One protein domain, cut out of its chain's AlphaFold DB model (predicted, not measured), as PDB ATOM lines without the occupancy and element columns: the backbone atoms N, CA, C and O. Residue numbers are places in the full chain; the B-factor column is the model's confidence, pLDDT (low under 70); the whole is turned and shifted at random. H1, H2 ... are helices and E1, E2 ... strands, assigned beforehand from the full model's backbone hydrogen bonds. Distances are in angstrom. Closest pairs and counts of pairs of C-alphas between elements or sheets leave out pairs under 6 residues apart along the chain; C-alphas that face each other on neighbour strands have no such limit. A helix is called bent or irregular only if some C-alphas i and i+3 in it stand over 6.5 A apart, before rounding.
ATOM      1  N   GLU A  33     -44.031   2.161  34.927       78.69
ATOM      2  CA  GLU A  33     -43.431   2.279  33.608       78.69
ATOM      3  C   GLU A  33     -42.084   2.999  33.707       78.69
ATOM      4  O   GLU A  33     -41.984   4.112  34.224       78.69
ATOM      5  N   THR A  34     -41.030   2.344  33.230       79.62
ATOM      6  CA  THR A  34     -39.713   2.957  33.056       79.62
ATOM      7  C   THR A  34     -39.461   3.101  31.569       79.62
ATOM      8  O   THR A  34     -39.254   2.104  30.880       79.62
ATOM      9  N   VAL A  35     -39.479   4.345  31.096       81.56
ATOM     10  CA  VAL A  35     -39.184   4.672  29.701       81.56
ATOM     11  C   VAL A  35     -37.682   4.886  29.557       81.56
ATOM     12  O   VAL A  35     -37.122   5.805  30.168       81.56
ATOM     13  N   GLU A  36     -37.027   4.060  28.749       84.38
ATOM     14  CA  GLU A  36     -35.657   4.314  28.329       84.38
ATOM     15  C   GLU A  36     -35.653   5.435  27.290       84.38
ATOM     16  O   GLU A  36     -36.177   5.293  26.185       84.38
ATOM     17  N   LYS A  37     -35.108   6.587  27.685       85.50
ATOM     18  CA  LYS A  37     -35.105   7.795  26.859       85.50
ATOM     19  C   LYS A  37     -34.016   7.738  25.805       85.50
ATOM     20  O   LYS A  37     -32.899   7.307  26.091       85.50
ATOM     21  N   SER A  38     -34.323   8.276  24.628       85.44
ATOM     22  CA  SER A  38     -33.318   8.486  23.594       85.44
ATOM     23  C   SER A  38     -32.283   9.504  24.071       85.44
ATOM     24  O   SER A  38     -32.621  10.616  24.494       85.44
ATOM     25  N   LYS A  39     -31.006   9.123  24.024       92.00
ATOM     26  CA  LYS A  39     -29.891  10.040  24.239       92.00
ATOM     27  C   LYS A  39     -29.051  10.061  22.979       92.00
ATOM     28  O   LYS A  39     -28.416   9.079  22.628       92.00
ATOM     29  N   SER A  40     -29.073  11.200  22.306       91.12
ATOM     30  CA  SER A  40     -28.398  11.385  21.028       91.12
ATOM     31  C   SER A  40     -26.879  11.512  21.199       91.12
ATOM     32  O   SER A  40     -26.393  12.167  22.129       91.12
ATOM     33  N   LYS A  41     -26.130  10.908  20.276       94.81
ATOM     34  CA  LYS A  41     -24.724  11.194  19.995       94.81
ATOM     35  C   LYS A  41     -24.552  11.509  18.512       94.81
ATOM     36  O   LYS A  41     -25.344  11.092  17.671       94.81
ATOM     37  N   THR A  42     -23.481  12.228  18.200       96.56
ATOM     38  CA  THR A  42     -23.115  12.579  16.827       96.56
ATOM     39  C   THR A  42     -21.781  11.950  16.468       96.56
ATOM     40  O   THR A  42     -20.830  12.026  17.247       96.56
ATOM     41  N   GLU A  43     -21.701  11.369  15.279       96.19
ATOM     42  CA  GLU A  43     -20.488  10.787  14.716       96.19
ATOM     43  C   GLU A  43     -20.255  11.327  13.305       96.19
ATOM     44  O   GLU A  43     -21.204  11.479  12.539       96.19
ATOM     45  N   SER A  44     -18.999  11.629  12.973       95.69
ATOM     46  CA  SER A  44     -18.580  12.002  11.621       95.69
ATOM     47  C   SER A  44     -17.741  10.877  11.023       95.69
ATOM     48  O   SER A  44     -16.816  10.376  11.666       95.69
ATOM     49  N   ILE A  45     -18.079  10.487   9.798       94.75
ATOM     50  CA  ILE A  45     -17.453   9.415   9.034       94.75
ATOM     51  C   ILE A  45     -16.972  10.013   7.713       94.75
ATOM     52  O   ILE A  45     -17.746  10.603   6.955       94.75
ATOM     53  N   VAL A  46     -15.679   9.856   7.432       94.00
ATOM     54  CA  VAL A  46     -15.088  10.262   6.154       94.00
ATOM     55  C   VAL A  46     -15.213   9.102   5.176       94.00
ATOM     56  O   VAL A  46     -14.689   8.018   5.424       94.00
ATOM     57  N   ILE A  47     -15.896   9.347   4.067       93.19
ATOM     58  CA  ILE A  47     -16.151   8.374   3.011       93.19
ATOM     59  C   ILE A  47     -15.018   8.419   1.986       93.19
ATOM     60  O   ILE A  47     -14.516   9.481   1.612       93.19
ATOM     61  N   ASN A  48     -14.621   7.243   1.512       89.44
ATOM     62  CA  ASN A  48     -13.636   7.097   0.452       89.44
ATOM     63  C   ASN A  48     -14.099   7.803  -0.833       89.44
ATOM     64  O   ASN A  48     -15.233   7.618  -1.264       89.44
ATOM     65  N   GLU A  49     -13.218   8.566  -1.484       86.00
ATOM     66  CA  GLU A  49     -13.547   9.366  -2.679       86.00
ATOM     67  C   GLU A  49     -14.031   8.533  -3.876       86.00
ATOM     68  O   GLU A  49     -14.635   9.062  -4.806       86.00
ATOM     69  N   LYS A  50     -13.733   7.228  -3.883       86.62
ATOM     70  CA  LYS A  50     -14.192   6.295  -4.923       86.62
ATOM     71  C   LYS A  50     -15.647   5.864  -4.739       86.62
ATOM     72  O   LYS A  50     -16.213   5.272  -5.656       86.62
ATOM     73  N   THR A  51     -16.220   6.137  -3.573       84.06
ATOM     74  CA  THR A  51     -17.592   5.785  -3.228       84.06
ATOM     75  C   THR A  51     -18.557   6.685  -3.981       84.06
ATOM     76  O   THR A  51     -18.440   7.906  -3.942       84.06
ATOM     77  N   LYS A  52     -19.532   6.082  -4.652       83.06
ATOM     78  CA  LYS A  52     -20.657   6.780  -5.276       83.06
ATOM     79  C   LYS A  52     -21.882   6.796  -4.376       83.06
ATOM     80  O   LYS A  52     -22.569   7.810  -4.306       83.06
ATOM     81  N   ASN A  53     -22.144   5.681  -3.702       87.62
ATOM     82  CA  ASN A  53     -23.332   5.492  -2.885       87.62
ATOM     83  C   ASN A  53     -22.927   5.074  -1.466       87.62
ATOM     84  O   ASN A  53     -22.087   4.194  -1.274       87.62
ATOM     85  N   VAL A  54     -23.542   5.703  -0.471       90.69
ATOM     86  CA  VAL A  54     -23.459   5.297   0.931       90.69
ATOM     87  C   VAL A  54     -24.799   4.691   1.310       90.69
ATOM     88  O   VAL A  54     -25.819   5.374   1.282       90.69
ATOM     89  N   VAL A  55     -24.792   3.409   1.650       92.19
ATOM     90  CA  VAL A  55     -25.973   2.662   2.075       92.19
ATOM     91  C   VAL A  55     -26.018   2.656   3.596       92.19
ATOM     92  O   VAL A  55     -25.037   2.297   4.250       92.19
ATOM     93  N   LEU A  56     -27.147   3.060   4.163       92.44
ATOM     94  CA  LEU A  56     -27.432   2.893   5.584       92.44
ATOM     95  C   LEU A  56     -28.227   1.602   5.750       92.44
ATOM     96  O   LEU A  56     -29.339   1.515   5.239       92.44
ATOM     97  N   ASP A  57     -27.643   0.616   6.430       90.50
ATOM     98  CA  ASP A  57     -28.345  -0.612   6.811       90.50
ATOM     99  C   ASP A  57     -29.220  -0.302   8.030       90.50
ATOM    100  O   ASP A  57     -28.716  -0.089   9.136       90.50
ATOM    101  N   THR A  58     -30.527  -0.208   7.804       87.44
ATOM    102  CA  THR A  58     -31.539   0.153   8.807       87.44
ATOM    103  C   THR A  58     -31.878  -0.990   9.761       87.44
ATOM    104  O   THR A  58     -32.636  -0.782  10.706       87.44
ATOM    105  N   SER A  59     -31.284  -2.175   9.595       88.12
ATOM    106  CA  SER A  59     -31.434  -3.273  10.550       88.12
ATOM    107  C   SER A  59     -30.536  -3.048  11.771       88.12
ATOM    108  O   SER A  59     -29.310  -3.007  11.654       88.12
ATOM    109  N   LEU A  60     -31.116  -2.936  12.970       86.81
ATOM    110  CA  LEU A  60     -30.344  -2.876  14.213       86.81
ATOM    111  C   LEU A  60     -29.956  -4.290  14.648       86.81
ATOM    112  O   LEU A  60     -30.819  -5.101  14.994       86.81
ATOM    113  N   TYR A  61     -28.656  -4.570  14.700       85.88
ATOM    114  CA  TYR A  61     -28.139  -5.876  15.113       85.88
ATOM    115  C   TYR A  61     -27.795  -5.922  16.609       85.88
ATOM    116  O   TYR A  61     -27.182  -4.997  17.141       85.88
ATOM    117  N   ASP A  62     -28.109  -7.032  17.278       82.81
ATOM    118  CA  ASP A  62     -27.499  -7.390  18.569       82.81
ATOM    119  C   ASP A  62     -26.013  -7.695  18.347       82.81
ATOM    120  O   ASP A  62     -25.671  -8.632  17.621       82.81
ATOM    121  N   GLN A  63     -25.128  -6.941  18.999       77.00
ATOM    122  CA  GLN A  63     -23.677  -7.150  18.928       77.00
ATOM    123  C   GLN A  63     -23.242  -8.552  19.370       77.00
ATOM    124  O   GLN A  63     -22.221  -9.060  18.913       77.00
ATOM    125  N   SER A  64     -24.004  -9.182  20.260       76.62
ATOM    126  CA  SER A  64     -23.655 -10.461  20.877       76.62
ATOM    127  C   SER A  64     -23.930 -11.644  19.952       76.62
ATOM    128  O   SER A  64     -23.202 -12.635  19.981       76.62
ATOM    129  N   ASN A  65     -24.997 -11.555  19.152       73.94
ATOM    130  CA  ASN A  65     -25.539 -12.684  18.391       73.94
ATOM    131  C   ASN A  65     -25.776 -12.387  16.904       73.94
ATOM    132  O   ASN A  65     -26.267 -13.265  16.196       73.94
ATOM    133  N   TYR A  66     -25.451 -11.180  16.424       69.81
ATOM    134  CA  TYR A  66     -25.669 -10.733  15.040       69.81
ATOM    135  C   TYR A  66     -27.103 -10.977  14.534       69.81
ATOM    136  O   TYR A  66     -27.334 -11.213  13.350       69.81
ATOM    137  N   SER A  67     -28.086 -10.929  15.434       77.94
ATOM    138  CA  SER A  67     -29.504 -11.040  15.099       77.94
ATOM    139  C   SER A  67     -30.141  -9.662  15.027       77.94
ATOM    140  O   SER A  67     -29.857  -8.819  15.877       77.94
ATOM    141  N   ILE A  68     -31.044  -9.458  14.069       78.19
ATOM    142  CA  ILE A  68     -31.836  -8.229  13.986       78.19
ATOM    143  C   ILE A  68     -32.744  -8.155  15.216       78.19
ATOM    144  O   ILE A  68     -33.533  -9.069  15.472       78.19
ATOM    145  N   VAL A  69     -32.604  -7.085  15.995       78.38
ATOM    146  CA  VAL A  69     -33.401  -6.845  17.207       78.38
ATOM    147  C   VAL A  69     -34.511  -5.829  16.987       78.38
ATOM    148  O   VAL A  69     -35.538  -5.924  17.662       78.38
ATOM    149  N   ASN A  70     -34.320  -4.886  16.061       84.00
ATOM    150  CA  ASN A  70     -35.325  -3.912  15.641       84.00
ATOM    151  C   ASN A  70     -34.902  -3.204  14.342       84.00
ATOM    152  O   ASN A  70     -33.749  -3.325  13.931       84.00
ATOM    153  N   ASP A  71     -35.800  -2.404  13.775       87.38
ATOM    154  CA  ASP A  71     -35.496  -1.504  12.660       87.38
ATOM    155  C   ASP A  71     -35.161  -0.089  13.157       87.38
ATOM    156  O   ASP A  71     -35.602   0.353  14.227       87.38
ATOM    157  N   ILE A  72     -34.375   0.625  12.358       90.31
ATOM    158  CA  ILE A  72     -33.947   2.009  12.555       90.31
ATOM    159  C   ILE A  72     -34.656   2.899  11.539       90.31
ATOM    160  O   ILE A  72     -34.786   2.552  10.369       90.31
ATOM    161  N   TYR A  73     -35.068   4.090  11.967       91.06
ATOM    162  CA  TYR A  73     -35.830   5.018  11.139       91.06
ATOM    163  C   TYR A  73     -35.008   6.256  10.783       91.06
ATOM    164  O   TYR A  73     -34.636   7.048  11.653       91.06
ATOM    165  N   ILE A  74     -34.765   6.475   9.490       92.00
ATOM    166  CA  ILE A  74     -34.163   7.719   8.997       92.00
ATOM    167  C   ILE A  74     -35.231   8.816   9.008       92.00
ATOM    168  O   ILE A  74     -36.090   8.882   8.131       92.00
ATOM    169  N   VAL A  75     -35.178   9.697  10.005       94.06
ATOM    170  CA  VAL A  75     -36.162  10.786  10.163       94.06
ATOM    171  C   VAL A  75     -35.724  12.096   9.510       94.06
ATOM    172  O   VAL A  75     -36.543  12.977   9.262       94.06
ATOM    173  N   GLU A  76     -34.433  12.232   9.213       93.50
ATOM    174  CA  GLU A  76     -33.873  13.350   8.459       93.50
ATOM    175  C   GLU A  76     -32.718  12.838   7.599       93.50
ATOM    176  O   GLU A  76     -31.806  12.187   8.104       93.50
ATOM    177  N   SER A  77     -32.734  13.168   6.310       93.88
ATOM    178  CA  SER A  77     -31.616  12.930   5.400       93.88
ATOM    179  C   SER A  77     -31.481  14.129   4.477       93.88
ATOM    180  O   SER A  77     -32.384  14.424   3.691       93.88
ATOM    181  N   ARG A  78     -30.382  14.877   4.605       94.81
ATOM    182  CA  ARG A  78     -30.139  16.053   3.764       94.81
ATOM    183  C   ARG A  78     -28.664  16.315   3.520       94.81
ATOM    184  O   ARG A  78     -27.817  16.093   4.380       94.81
ATOM    185  N   GLN A  79     -28.392  16.900   2.365       95.38
ATOM    186  CA  GLN A  79     -27.089  17.468   2.084       95.38
ATOM    187  C   GLN A  79     -26.850  18.707   2.965       95.38
ATOM    188  O   GLN A  79     -27.746  19.538   3.140       95.38
ATOM    189  N   ASP A  80     -25.637  18.853   3.490       95.81
ATOM    190  CA  ASP A  80     -25.205  19.994   4.295       95.81
ATOM    191  C   ASP A  80     -23.948  20.611   3.672       95.81
ATOM    192  O   ASP A  80     -22.880  20.003   3.629       95.81
ATOM    193  N   SER A  81     -24.075  21.846   3.178       93.19
ATOM    194  CA  SER A  81     -22.989  22.563   2.501       93.19
ATOM    195  C   SER A  81     -21.827  22.951   3.419       93.19
ATOM    196  O   SER A  81     -20.820  23.456   2.932       93.19
ATOM    197  N   THR A  82     -21.981  22.800   4.737       95.81
ATOM    198  CA  THR A  82     -20.919  23.077   5.713       95.81
ATOM    199  C   THR A  82     -19.993  21.884   5.950       95.81
ATOM    200  O   THR A  82     -18.912  22.073   6.505       95.81
ATOM    201  N   LEU A  83     -20.389  20.685   5.513       95.25
ATOM    202  CA  LEU A  83     -19.595  19.464   5.624       95.25
ATOM    203  C   LEU A  83     -18.592  19.339   4.477       95.25
ATOM    204  O   LEU A  83     -18.788  19.893   3.387       95.25
ATOM    205  N   ALA A  84     -17.517  18.581   4.697       95.31
ATOM    206  CA  ALA A  84     -16.600  18.253   3.612       95.31
ATOM    207  C   ALA A  84     -17.317  17.402   2.539       95.31
ATOM    208  O   ALA A  84     -18.217  16.634   2.873       95.31
ATOM    209  N   PRO A  85     -16.929  17.481   1.247       93.69
ATOM    210  CA  PRO A  85     -17.663  16.824   0.162       93.69
ATOM    211  C   PRO A  85     -17.921  15.324   0.358       93.69
ATOM    212  O   PRO A  85     -18.984  14.854  -0.030       93.69
ATOM    213  N   ASN A  86     -16.984  14.602   0.980       93.88
ATOM    214  CA  ASN A  86     -17.068  13.159   1.228       93.88
ATOM    215  C   ASN A  86     -17.348  12.829   2.708       93.88
ATOM    216  O   ASN A  86     -16.931  11.788   3.198       93.88
ATOM    217  N   GLU A  87     -17.970  13.731   3.465       94.94
ATOM    218  CA  GLU A  87     -18.260  13.524   4.886       94.94
ATOM    219  C   GLU A  87     -19.724  13.135   5.101       94.94
ATOM    220  O   GLU A  87     -20.626  13.697   4.477       94.94
ATOM    221  N   VAL A  88     -19.961  12.193   6.012       96.19
ATOM    222  CA  VAL A  88     -21.288  11.839   6.520       96.19
ATOM    223  C   VAL A  88     -21.297  12.046   8.023       96.19
ATOM    224  O   VAL A  88     -20.478  11.484   8.743       96.19
ATOM    225  N   VAL A  89     -22.244  12.840   8.503       97.06
ATOM    226  CA  VAL A  89     -22.494  13.055   9.924       97.06
ATOM    227  C   VAL A  89     -23.810  12.393  10.299       97.06
ATOM    228  O   VAL A  89     -24.869  12.741   9.770       97.06
ATOM    229  N   LEU A  90     -23.734  11.458  11.238       97.06
ATOM    230  CA  LEU A  90     -24.864  10.709  11.768       97.06
ATOM    231  C   LEU A  90     -25.184  11.201  13.176       97.06
ATOM    232  O   LEU A  90     -24.294  11.339  14.015       97.06
ATOM    233  N   GLU A  91     -26.458  11.441  13.446       96.62
ATOM    234  CA  GLU A  91     -26.984  11.679  14.784       96.62
ATOM    235  C   GLU A  91     -27.936  10.536  15.137       96.62
ATOM    236  O   GLU A  91     -28.929  10.323  14.443       96.62
ATOM    237  N   TYR A  92     -27.604   9.780  16.179       94.75
ATOM    238  CA  TYR A  92     -28.302   8.549  16.551       94.75
ATOM    239  C   TYR A  92     -28.123   8.243  18.045       94.75
ATOM    240  O   TYR A  92     -27.397   8.948  18.747       94.75
ATOM    241  N   ASN A  93     -28.796   7.217  18.562       93.88
ATOM    242  CA  ASN A  93     -28.749   6.880  19.985       93.88
ATOM    243  C   ASN A  93     -27.332   6.497  20.467       93.88
ATOM    244  O   ASN A  93     -26.590   5.782  19.788       93.88
ATOM    245  N   ASP A  94     -26.951   6.937  21.668       92.12
ATOM    246  CA  ASP A  94     -25.635   6.681  22.256       92.12
ATOM    247  C   ASP A  94     -25.373   5.214  22.618       92.12
ATOM    248  O   ASP A  94     -24.216   4.835  22.816       92.12
ATOM    249  N   LYS A  95     -26.419   4.384  22.613       90.12
ATOM    250  CA  LYS A  95     -26.372   2.928  22.782       90.12
ATOM    251  C   LYS A  95     -26.157   2.141  21.500       90.12
ATOM    252  O   LYS A  95     -26.071   0.913  21.567       90.12
ATOM    253  N   PHE A  96     -26.080   2.802  20.347       91.94
ATOM    254  CA  PHE A  96     -25.696   2.128  19.112       91.94
ATOM    255  C   PHE A  96     -24.197   2.284  18.856       91.94
ATOM    256  O   PHE A  96     -23.564   3.248  19.294       91.94
ATOM    257  N   ALA A  97     -23.627   1.359  18.102       91.62
ATOM    258  CA  ALA A  97     -22.318   1.469  17.483       91.62
ATOM    259  C   ALA A  97     -22.461   1.314  15.973       91.62
ATOM    260  O   ALA A  97     -23.363   0.624  15.496       91.62
ATOM    261  N   THR A  98     -21.565   1.951  15.236       92.81
ATOM    262  CA  THR A  98     -21.515   1.907  13.779       92.81
ATOM    263  C   THR A  98     -20.391   0.987  13.317       92.81
ATOM    264  O   THR A  98     -19.327   0.913  13.934       92.81
ATOM    265  N   GLU A  99     -20.623   0.284  12.217       91.50
ATOM    266  CA  GLU A  99     -19.598  -0.462  11.490       91.50
ATOM    267  C   GLU A  99     -19.619  -0.018  10.029       91.50
ATOM    268  O   GLU A  99     -20.676   0.034   9.401       91.50
ATOM    269  N   VAL A 100     -18.448   0.322   9.491       92.62
ATOM    270  CA  VAL A 100     -18.301   0.797   8.114       92.62
ATOM    271  C   VAL A 100     -17.624  -0.285   7.292       92.62
ATOM    272  O   VAL A 100     -16.544  -0.760   7.639       92.62
ATOM    273  N   SER A 101     -18.248  -0.650   6.179       90.19
ATOM    274  CA  SER A 101     -17.704  -1.598   5.208       90.19
ATOM    275  C   SER A 101     -17.699  -0.978   3.815       90.19
ATOM    276  O   SER A 101     -18.635  -0.281   3.433       90.19
ATOM    277  N   GLU A 102     -16.632  -1.207   3.056       89.62
ATOM    278  CA  GLU A 102     -16.479  -0.692   1.692       89.62
ATOM    279  C   GLU A 102     -16.431  -1.863   0.709       89.62
ATOM    280  O   GLU A 102     -15.610  -2.772   0.857       89.62
ATOM    281  N   LEU A 103     -17.289  -1.835  -0.311       83.88
ATOM    282  CA  LEU A 103     -17.304  -2.807  -1.398       83.88
ATOM    283  C   LEU A 103     -17.457  -2.079  -2.738       83.88
ATOM    284  O   LEU A 103     -18.501  -1.508  -3.046       83.88
ATOM    285  N   GLY A 104     -16.400  -2.109  -3.553       84.69
ATOM    286  CA  GLY A 104     -16.396  -1.436  -4.850       84.69
ATOM    287  C   GLY A 104     -16.525   0.084  -4.709       84.69
ATOM    288  O   GLY A 104     -15.646   0.728  -4.140       84.69
ATOM    289  N   ASP A 105     -17.595   0.646  -5.266       85.81
ATOM    290  CA  ASP A 105     -17.958   2.064  -5.167       85.81
ATOM    291  C   ASP A 105     -19.100   2.317  -4.169       85.81
ATOM    292  O   ASP A 105     -19.726   3.377  -4.196       85.81
ATOM    293  N   THR A 106     -19.375   1.358  -3.284       87.50
ATOM    294  CA  THR A 106     -20.434   1.454  -2.279       87.50
ATOM    295  C   THR A 106     -19.851   1.311  -0.875       87.50
ATOM    296  O   THR A 106     -19.100   0.376  -0.588       87.50
ATOM    297  N   THR A 107     -20.218   2.222   0.022       91.44
ATOM    298  CA  THR A 107     -19.911   2.126   1.455       91.44
ATOM    299  C   THR A 107     -21.193   1.800   2.199       91.44
ATOM    300  O   THR A 107     -22.173   2.521   2.062       91.44
ATOM    301  N   THR A 108     -21.199   0.740   2.999       92.00
ATOM    302  CA  THR A 108     -22.334   0.390   3.860       92.00
ATOM    303  C   THR A 108     -22.007   0.740   5.303       92.00
ATOM    304  O   THR A 108     -20.967   0.324   5.820       92.00
ATOM    305  N   ILE A 109     -22.899   1.487   5.950       94.12
ATOM    306  CA  ILE A 109     -22.838   1.808   7.375       94.12
ATOM    307  C   ILE A 109     -23.914   0.988   8.079       94.12
ATOM    308  O   ILE A 109     -25.101   1.154   7.806       94.12
ATOM    309  N   LYS A 110     -23.483   0.106   8.979       92.94
ATOM    310  CA  LYS A 110     -24.351  -0.742   9.800       92.94
ATOM    311  C   LYS A 110     -24.439  -0.214  11.215       92.94
ATOM    312  O   LYS A 110     -23.483   0.384  11.707       92.94
ATOM    313  N   PHE A 111     -25.550  -0.498  11.882       92.56
ATOM    314  CA  PHE A 111     -25.773  -0.133  13.275       92.56
ATOM    315  C   PHE A 111     -25.951  -1.381  14.136       92.56
ATOM    316  O   PHE A 111     -26.652  -2.323  13.781       92.56
ATOM    317  N   SER A 112     -25.339  -1.374  15.310       90.44
ATOM    318  CA  SER A 112     -25.435  -2.461  16.277       90.44
ATOM    319  C   SER A 112     -25.706  -1.918  17.673       90.44
ATOM    320  O   SER A 112     -25.371  -0.774  17.965       90.44
ATOM    321  N   SER A 113     -26.300  -2.716  18.551       87.81
ATOM    322  CA  SER A 113     -26.533  -2.365  19.950       87.81
ATOM    323  C   SER A 113     -26.239  -3.548  20.867       87.81
ATOM    324  O   SER A 113     -26.304  -4.701  20.452       87.81
ATOM    325  N   GLU A 114     -25.942  -3.255  22.130       84.06
ATOM    326  CA  GLU A 114     -25.941  -4.256  23.205       84.06
ATOM    327  C   GLU A 114     -27.367  -4.604  23.675       84.06
ATOM    328  O   GLU A 114     -27.547  -5.504  24.495       84.06
ATOM    329  N   LEU A 115     -28.390  -3.883  23.196       79.12
ATOM    330  CA  LEU A 115     -29.783  -4.186  23.505       79.12
ATOM    331  C   LEU A 115     -30.205  -5.515  22.886       79.12
ATOM    332  O   LEU A 115     -30.029  -5.753  21.690       79.12
ATOM    333  N   THR A 116     -30.866  -6.340  23.689       75.94
ATOM    334  CA  THR A 116     -31.494  -7.568  23.210       75.94
ATOM    335  C   THR A 116     -32.949  -7.322  22.815       75.94
ATOM    336  O   THR A 116     -33.588  -6.365  23.254       75.94
ATOM    337  N   TRP A 117     -33.540  -8.246  22.052       69.88
ATOM    338  CA  TRP A 117     -34.981  -8.222  21.759       69.88
ATOM    339  C   TRP A 117     -35.847  -8.135  23.032       69.88
ATOM    340  O   TRP A 117     -36.901  -7.500  23.026       69.88
ATOM    341  N   ILE A 118     -35.392  -8.745  24.135       70.12
ATOM    342  CA  ILE A 118     -36.080  -8.719  25.435       70.12
ATOM    343  C   ILE A 118     -36.078  -7.305  26.025       70.12
ATOM    344  O   ILE A 118     -37.087  -6.891  26.600       70.12
ATOM    345  N   ASP A 119     -34.980  -6.564  25.865       73.31
ATOM    346  CA  ASP A 119     -34.879  -5.178  26.325       73.31
ATOM    347  C   ASP A 119     -35.828  -4.253  25.551       73.31
ATOM    348  O   ASP A 119     -36.391  -3.333  26.142       73.31
ATOM    349  N   ILE A 120     -36.056  -4.538  24.262       71.19
ATOM    350  CA  ILE A 120     -36.883  -3.715  23.368       71.19
ATOM    351  C   ILE A 120     -38.378  -4.022  23.497       71.19
ATOM    352  O   ILE A 120     -39.191  -3.102  23.592       71.19
ATOM    353  N   ASN A 121     -38.762  -5.301  23.516       66.50
ATOM    354  CA  ASN A 121     -40.165  -5.699  23.345       66.50
ATOM    355  C   ASN A 121     -40.887  -6.119  24.638       66.50
ATOM    356  O   ASN A 121     -42.117  -6.148  24.644       66.50
ATOM    357  N   GLY A 122     -40.165  -6.374  25.740       59.41
ATOM    358  CA  GLY A 122     -40.729  -6.715  27.061       59.41
ATOM    359  C   GLY A 122     -41.462  -8.073  27.091       59.41
ATOM    360  O   GLY A 122     -42.261  -8.413  26.231       59.41
ATOM    361  N   ASN A 123     -41.259  -8.962  28.060       57.12
ATOM    362  CA  ASN A 123     -41.288  -8.756  29.505       57.12
ATOM    363  C   ASN A 123     -40.275  -9.678  30.199       57.12
ATOM    364  O   ASN A 123     -40.166 -10.852  29.850       57.12
ATOM    365  N   SER A 124     -39.635  -9.200  31.267       56.41
ATOM    366  CA  SER A 124     -38.744 -10.005  32.114       56.41
ATOM    367  C   SER A 124     -39.478 -10.694  33.275       56.41
ATOM    368  O   SER A 124     -38.951 -10.750  34.379       56.41
ATOM    369  N   LEU A 125     -40.700 -11.196  33.063       61.28
ATOM    370  CA  LEU A 125     -41.260 -12.241  33.934       61.28
ATOM    371  C   LEU A 125     -40.883 -13.587  33.318       61.28
ATOM    372  O   LEU A 125     -41.703 -14.312  32.762       61.28
ATOM    373  N   SER A 126     -39.583 -13.839  33.312       64.38
ATOM    374  CA  SER A 126     -38.956 -14.964  32.624       64.38
ATOM    375  C   SER A 126     -38.918 -16.216  33.494       64.38
ATOM    376  O   SER A 126     -38.812 -17.334  32.990       64.38
ATOM    377  N   ASN A 127     -39.002 -16.035  34.814       69.31
ATOM    378  CA  ASN A 127     -38.856 -17.102  35.786       69.31
ATOM    379  C   ASN A 127     -39.767 -16.884  37.011       69.31
ATOM    380  O   ASN A 127     -40.319 -15.810  37.238       69.31
ATOM    381  N   PHE A 128     -39.925 -17.932  37.824       76.38
ATOM    382  CA  PHE A 128     -40.791 -17.919  39.009       76.38
ATOM    383  C   PHE A 128     -40.390 -16.872  40.064       76.38
ATOM    384  O   PHE A 128     -41.255 -16.371  40.781       76.38
ATOM    385  N   GLN A 129     -39.103 -16.526  40.156       79.56
ATOM    386  CA  GLN A 129     -38.615 -15.522  41.098       79.56
ATOM    387  C   GLN A 129     -39.155 -14.133  40.744       79.56
ATOM    388  O   GLN A 129     -39.623 -13.433  41.638       79.56
ATOM    389  N   ASP A 130     -39.222 -13.797  39.455       76.88
ATOM    390  CA  ASP A 130     -39.782 -12.526  38.986       76.88
ATOM    391  C   ASP A 130     -41.258 -12.369  39.425       76.88
ATOM    392  O   ASP A 130     -41.678 -11.311  39.899       76.88
ATOM    393  N   TYR A 131     -42.046 -13.453  39.360       78.12
ATOM    394  CA  TYR A 131     -43.432 -13.472  39.850       78.12
ATOM    395  C   TYR A 131     -43.526 -13.345  41.375       78.12
ATOM    396  O   TYR A 131     -44.423 -12.670  41.887       78.12
ATOM    397  N   LEU A 132     -42.621 -13.992  42.116       81.62
ATOM    398  CA  LEU A 132     -42.568 -13.875  43.573       81.62
ATOM    399  C   LEU A 132     -42.199 -12.460  44.016       81.62
ATOM    400  O   LEU A 132     -42.763 -11.970  44.995       81.62
ATOM    401  N   ASP A 133     -41.276 -11.806  43.319       81.75
ATOM    402  CA  ASP A 133     -40.845 -10.451  43.642       81.75
ATOM    403  C   ASP A 133     -41.934  -9.433  43.301       81.75
ATOM    404  O   ASP A 133     -42.232  -8.576  44.133       81.75
ATOM    405  N   ALA A 134     -42.630  -9.599  42.173       82.06
ATOM    406  CA  ALA A 134     -43.837  -8.831  41.864       82.06
ATOM    407  C   ALA A 134     -44.917  -8.997  42.947       82.06
ATOM    408  O   ALA A 134     -45.515  -8.019  43.400       82.06
ATOM    409  N   TRP A 135     -45.139 -10.231  43.415       81.62
ATOM    410  CA  TRP A 135     -46.115 -10.529  44.463       81.62
ATOM    411  C   TRP A 135     -45.738  -9.922  45.820       81.62
ATOM    412  O   TRP A 135     -46.608  -9.404  46.519       81.62
ATOM    413  N   LYS A 136     -44.459  -9.981  46.210       84.62
ATOM    414  CA  LYS A 136     -43.963  -9.450  47.491       84.62
ATOM    415  C   LYS A 136     -43.896  -7.929  47.506       84.62
ATOM    416  O   LYS A 136     -44.317  -7.317  48.480       84.62
ATOM    417  N   ASN A 137     -43.368  -7.340  46.438       84.88
ATOM    418  CA  ASN A 137     -43.136  -5.901  46.345       84.88
ATOM    419  C   ASN A 137     -44.375  -5.145  45.862       84.88
ATOM    420  O   ASN A 137     -44.359  -3.918  45.835       84.88
ATOM    421  N   LYS A 138     -45.426  -5.876  45.454       86.38
ATOM    422  CA  LYS A 138     -46.668  -5.322  44.899       86.38
ATOM    423  C   LYS A 138     -46.395  -4.319  43.782       86.38
ATOM    424  O   LYS A 138     -47.093  -3.331  43.639       86.38
ATOM    425  N   THR A 139     -45.344  -4.576  43.012       81.06
ATOM    426  CA  THR A 139     -44.846  -3.663  41.991       81.06
ATOM    427  C   THR A 139     -44.288  -4.472  40.829       81.06
ATOM    428  O   THR A 139     -43.518  -5.408  41.045       81.06
ATOM    429  N   VAL A 140     -44.638  -4.098  39.603       80.06
ATOM    430  CA  VAL A 140     -44.045  -4.628  38.372       80.06
ATOM    431  C   VAL A 140     -43.471  -3.470  37.576       80.06
ATOM    432  O   VAL A 140     -44.192  -2.539  37.223       80.06
ATOM    433  N   THR A 141     -42.183  -3.542  37.257       75.25
ATOM    434  CA  THR A 141     -41.566  -2.577  36.347       75.25
ATOM    435  C   THR A 141     -41.778  -3.032  34.913       75.25
ATOM    436  O   THR A 141     -41.295  -4.089  34.510       75.25
ATOM    437  N   ARG A 142     -42.474  -2.217  34.126       75.81
ATOM    438  CA  ARG A 142     -42.567  -2.381  32.679       75.81
ATOM    439  C   ARG A 142     -41.544  -1.459  32.034       75.81
ATOM    440  O   ARG A 142     -41.648  -0.243  32.169       75.81
ATOM    441  N   LYS A 143     -40.559  -2.035  31.348       75.94
ATOM    442  CA  LYS A 143     -39.679  -1.254  30.480       75.94
ATOM    443  C   LYS A 143     -40.422  -0.924  29.189       75.94
ATOM    444  O   LYS A 143     -41.079  -1.794  28.618       75.94
ATOM    445  N   SER A 144     -40.321   0.320  28.760       78.38
ATOM    446  CA  SER A 144     -40.687   0.759  27.421       78.38
ATOM    447  C   SER A 144     -39.542   1.586  26.855       78.38
ATOM    448  O   SER A 144     -38.727   2.131  27.599       78.38
ATOM    449  N   ILE A 145     -39.449   1.638  25.534       84.50
ATOM    450  CA  ILE A 145     -38.437   2.423  24.836       84.50
ATOM    451  C   ILE A 145     -39.125   3.633  24.209       84.50
ATOM    452  O   ILE A 145     -40.228   3.522  23.672       84.50
ATOM    453  N   ASP A 146     -38.487   4.796  24.321       84.38
ATOM    454  CA  ASP A 146     -38.933   6.024  23.665       84.38
ATOM    455  C   ASP A 146     -39.068   5.803  22.141       84.38
ATOM    456  O   ASP A 146     -38.153   5.249  21.531       84.38
ATOM    457  N   PRO A 147     -40.161   6.232  21.485       79.75
ATOM    458  CA  PRO A 147     -40.277   6.144  20.030       79.75
ATOM    459  C   PRO A 147     -39.089   6.754  19.269       79.75
ATOM    460  O   PRO A 147     -38.731   6.263  18.203       79.75
ATOM    461  N   GLU A 148     -38.444   7.790  19.816       88.69
ATOM    462  CA  GLU A 148     -37.284   8.439  19.192       88.69
ATOM    463  C   GLU A 148     -35.967   7.669  19.374       88.69
ATOM    464  O   GLU A 148     -34.921   8.090  18.877       88.69
ATOM    465  N   TYR A 149     -35.981   6.551  20.097       90.25
ATOM    466  CA  TYR A 149     -34.780   5.777  20.397       90.25
ATOM    467  C   TYR A 149     -34.130   5.184  19.144       90.25
ATOM    468  O   TYR A 149     -32.909   5.087  19.081       90.25
ATOM    469  N   PHE A 150     -34.938   4.833  18.143       91.56
ATOM    470  CA  PHE A 150     -34.491   4.221  16.888       91.56
ATOM    471  C   PHE A 150     -34.378   5.226  15.738       91.56
ATOM    472  O   PHE A 150     -34.184   4.832  14.593       91.56
ATOM    473  N   ASN A 151     -34.505   6.523  16.017       94.44
ATOM    474  CA  ASN A 151     -34.408   7.548  14.989       94.44
ATOM    475  C   ASN A 151     -32.949   7.886  14.690       94.44
ATOM    476  O   ASN A 151     -32.149   8.097  15.605       94.44
ATOM    477  N   ILE A 152     -32.633   8.035  13.406       94.62
ATOM    478  CA  ILE A 152     -31.354   8.565  12.941       94.62
ATOM    479  C   ILE A 152     -31.557   9.782  12.049       94.62
ATOM    480  O   ILE A 152     -32.502   9.861  11.259       94.62
ATOM    481  N   LYS A 153     -30.646  10.745  12.177       95.94
ATOM    482  CA  LYS A 153     -30.543  11.892  11.277       95.94
ATOM    483  C   LYS A 153     -29.213  11.848  10.560       95.94
ATOM    484  O   LYS A 153     -28.177  11.565  11.160       95.94
ATOM    485  N   VAL A 154     -29.252  12.177   9.281       96.44
ATOM    486  CA  VAL A 154     -28.124  12.041   8.372       96.44
ATOM    487  C   VAL A 154     -27.902  13.376   7.683       96.44
ATOM    488  O   VAL A 154     -28.787  13.911   7.009       96.44
ATOM    489  N   ARG A 155     -26.698  13.918   7.846       96.75
ATOM    490  CA  ARG A 155     -26.212  15.063   7.078       96.75
ATOM    491  C   ARG A 155     -25.003  14.631   6.276       96.75
ATOM    492  O   ARG A 155     -24.135  13.951   6.811       96.75
ATOM    493  N   TYR A 156     -24.940  15.005   5.007       95.75
ATOM    494  CA  TYR A 156     -23.884  14.521   4.119       95.75
ATOM    495  C   TYR A 156     -23.340  15.607   3.189       95.75
ATOM    496  O   TYR A 156     -24.029  16.570   2.846       95.75
ATOM    497  N   GLY A 157     -22.073  15.454   2.813       94.56
ATOM    498  CA  GLY A 157     -21.367  16.326   1.886       94.56
ATOM    499  C   GLY A 157     -21.837  16.188   0.439       94.56
ATOM    500  O   GLY A 157     -22.616  15.309   0.082       94.56
ATOM    501  N   SER A 158     -21.350  17.072  -0.431       92.75
ATOM    502  CA  SER A 158     -21.832  17.188  -1.814       92.75
ATOM    503  C   SER A 158     -21.527  16.024  -2.749       92.75
ATOM    504  O   SER A 158     -22.152  15.940  -3.802       92.75
ATOM    505  N   ASN A 159     -20.564  15.168  -2.413       91.25
ATOM    506  CA  ASN A 159     -20.189  14.021  -3.241       91.25
ATOM    507  C   ASN A 159     -20.809  12.715  -2.737       91.25
ATOM    508  O   ASN A 159     -20.591  11.670  -3.341       91.25
ATOM    509  N   VAL A 160     -21.556  12.763  -1.635       88.25
ATOM    510  CA  VAL A 160     -22.178  11.585  -1.044       88.25
ATOM    511  C   VAL A 160     -23.644  11.528  -1.448       88.25
ATOM    512  O   VAL A 160     -24.382  12.500  -1.301       88.25
ATOM    513  N   ARG A 161     -24.080  10.355  -1.907       89.06
ATOM    514  CA  ARG A 161     -25.493  10.005  -2.050       89.06
ATOM    515  C   ARG A 161     -25.847   8.973  -0.989       89.06
ATOM    516  O   ARG A 161     -25.196   7.935  -0.919       89.06
ATOM    517  N   ILE A 162     -26.851   9.272  -0.170       89.69
ATOM    518  CA  ILE A 162     -27.363   8.354   0.853       89.69
ATOM    519  C   ILE A 162     -28.479   7.505   0.250       89.69
ATOM    520  O   ILE A 162     -29.426   8.055  -0.311       89.69
ATOM    521  N   LEU A 163     -28.376   6.189   0.406       87.19
ATOM    522  CA  LEU A 163     -29.422   5.220   0.108       87.19
ATOM    523  C   LEU A 163     -29.835   4.515   1.402       87.19
ATOM    524  O   LEU A 163     -28.991   4.122   2.206       87.19
ATOM    525  N   ASP A 164     -31.136   4.359   1.591       84.50
ATOM    526  CA  ASP A 164     -31.719   3.526   2.643       84.50
ATOM    527  C   ASP A 164     -31.822   2.084   2.116       84.50
ATOM    528  O   ASP A 164     -32.295   1.887   0.989       84.50
ATOM    529  N   SER A 165     -31.371   1.087   2.883       78.44
ATOM    530  CA  SER A 165     -31.444  -0.332   2.497       78.44
ATOM    531  C   SER A 165     -32.868  -0.821   2.210       78.44
ATOM    532  O   SER A 165     -33.061  -1.708   1.373       78.44
ATOM    533  N   ASP A 166     -33.875  -0.208   2.828       76.00
ATOM    534  CA  ASP A 166     -35.284  -0.549   2.611       76.00
ATOM    535  C   ASP A 166     -35.914   0.253   1.462       76.00
ATOM    536  O   ASP A 166     -37.059   0.010   1.061       76.00
ATOM    537  N   SER A 167     -35.179   1.210   0.884       74.44
ATOM    538  CA  SER A 167     -35.694   2.016  -0.218       74.44
ATOM    539  C   SER A 167     -35.852   1.199  -1.496       74.44
ATOM    540  O   SER A 167     -34.987   0.418  -1.895       74.44
ATOM    541  N   LEU A 168     -36.942   1.469  -2.220       69.50
ATOM    542  CA  LEU A 168     -37.168   0.908  -3.555       69.50
ATOM    543  C   LEU A 168     -36.010   1.232  -4.519       69.50
ATOM    544  O   LEU A 168     -35.752   0.486  -5.456       69.50
ATOM    545  N   GLU A 169     -35.332   2.358  -4.297       70.12
ATOM    546  CA  GLU A 169     -34.167   2.798  -5.060       70.12
ATOM    547  C   GLU A 169     -32.978   1.850  -4.863       70.12
ATOM    548  O   GLU A 169     -32.446   1.352  -5.852       70.12
ATOM    549  N   TYR A 170     -32.639   1.509  -3.614       73.44
ATOM    550  CA  TYR A 170     -31.625   0.495  -3.318       73.44
ATOM    551  C   TYR A 170     -32.012  -0.877  -3.882       73.44
ATOM    552  O   TYR A 170     -31.210  -1.519  -4.558       73.44
ATOM    553  N   GLN A 171     -33.261  -1.303  -3.673       74.56
ATOM    554  CA  GLN A 171     -33.758  -2.598  -4.151       74.56
ATOM    555  C   GLN A 171     -33.642  -2.727  -5.682       74.56
ATOM    556  O   GLN A 171     -33.156  -3.736  -6.191       74.56
ATOM    557  N   ASN A 172     -34.016  -1.684  -6.425       71.88
ATOM    558  CA  ASN A 172     -33.922  -1.677  -7.885       71.88
ATOM    559  C   ASN A 172     -32.474  -1.577  -8.394       71.88
ATOM    560  O   ASN A 172     -32.153  -2.150  -9.432       71.88
ATOM    561  N   GLU A 173     -31.608  -0.824  -7.709       69.56
ATOM    562  CA  GLU A 173     -30.227  -0.576  -8.150       69.56
ATOM    563  C   GLU A 173     -29.290  -1.751  -7.798       69.56
ATOM    564  O   GLU A 173     -28.357  -2.031  -8.552       69.56
ATOM    565  N   TYR A 174     -29.567  -2.484  -6.710       64.62
ATOM    566  CA  TYR A 174     -28.649  -3.489  -6.155       64.62
ATOM    567  C   TYR A 174     -29.218  -4.905  -5.989       64.62
ATOM    568  O   TYR A 174     -28.431  -5.848  -5.965       64.62
ATOM    569  N   LEU A 175     -30.540  -5.096  -5.889       62.72
ATOM    570  CA  LEU A 175     -31.132  -6.430  -5.679       62.72
ATOM    571  C   LEU A 175     -31.782  -7.012  -6.946       62.72
ATOM    572  O   LEU A 175     -31.752  -8.228  -7.138       62.72
ATOM    573  N   ASP A 176     -32.276  -6.174  -7.865       50.78
ATOM    574  CA  ASP A 176     -32.846  -6.615  -9.156       50.78
ATOM    575  C   ASP A 176     -31.772  -6.992 -10.209       50.78
ATOM    576  O   ASP A 176     -32.070  -7.517 -11.281       50.78
TER     577      ASP A 176
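Overview. This is residues 33 to 176 of the 182 residues of an uncharacterized protein of Faecalitalea cylindroides T2-87 (UniProt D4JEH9). Two strongly twisted sheets, E2 E6 E10 E5 and E3 E4 E7 E8 E11, lie face to face as a sandwich, and from one end of it runs an arm with the strand pair E1 and E9 along it and H2 at its tip. H4 packs on E11 at the far part of the sandwich. The 144 printed residues hold 11 named strands and four named helices, in the order E1 to E8, H1, H2, E9, H3, E10, E11, H4; the class is mixed. The four-strand sheet is mixed, in the order E2 E6 E10 E5. The whole is loose, with a radius of gyration of the C-alphas of 18.6 A, and spans 62 by 34 by 24 A.

Arrangement. Start at E1, residues 33 to 36, parallel to E9, residues 139 to 145, with N 34 and O 142 at 2.9 A. Next, E2, residues 40 to 46, is antiparallel to E6, residues 87 to 93: find N 41 and O 92 at 2.8 A. E6 is antiparallel to E10, residues 151 to 156, with N 89 and O 155 at 2.8 A, and E10 is parallel to E5, residues 73 to 79, with N 152 and O 73 at 2.8 A. In the branched sheet, E3, residues 53 to 62, bends by 56 degrees at residue 59; E4, residues 68 to 71, and E11, residues 161 to 164, lie on one side of it, E8, residues 106 to 113, on the other side. Look for N 60 and O 70 in the hairpin E3 and E4, N 55 and O 107 between parallel E3 and E8, and N 54 and O 161 between parallel E3 and E11, each 2.8 A. E7, residues 96 to 103, and E8 form a hairpin, with N 97 and O 112 at 2.8 A. The sheets' facing parts are 10.6 A centre to centre. H1, residues 117 to 121, only grazes the branched sheet, as does H4, residues 168 to 175; the closest C-alphas of E11 and H4, Leu 163 and Tyr 170, are 6.2 A apart. H3, residues 147 to 150, only grazes both sheets and is only just irregular, C-alphas 147 and 150 being 6.9 A apart. H2, residues 128 to 137, touches no helix. In H1, H2 and H4 every O i to N i+4 pair is within hydrogen-bond range; H3 is too short for one.

Along the chain. Find C-alpha 33 at (-43.431, 2.279, 33.608), where E1 begins. E3 runs 25.4 A from C-alpha 53 at (-23.332, 5.492, -2.885), and H2 14.3 A. H4 ends at C-alpha 175, (-31.132, -6.430, -5.679).

Size, cuts and confidence. The C-alphas farthest apart, Lys 50 and Lys 136, are 62.3 A apart. The printed part has no cut and no long link. Mean pLDDT of the printed part is 84.8; residues 66, 117, 121 to 127, 168 and 173 to 176 are under 70.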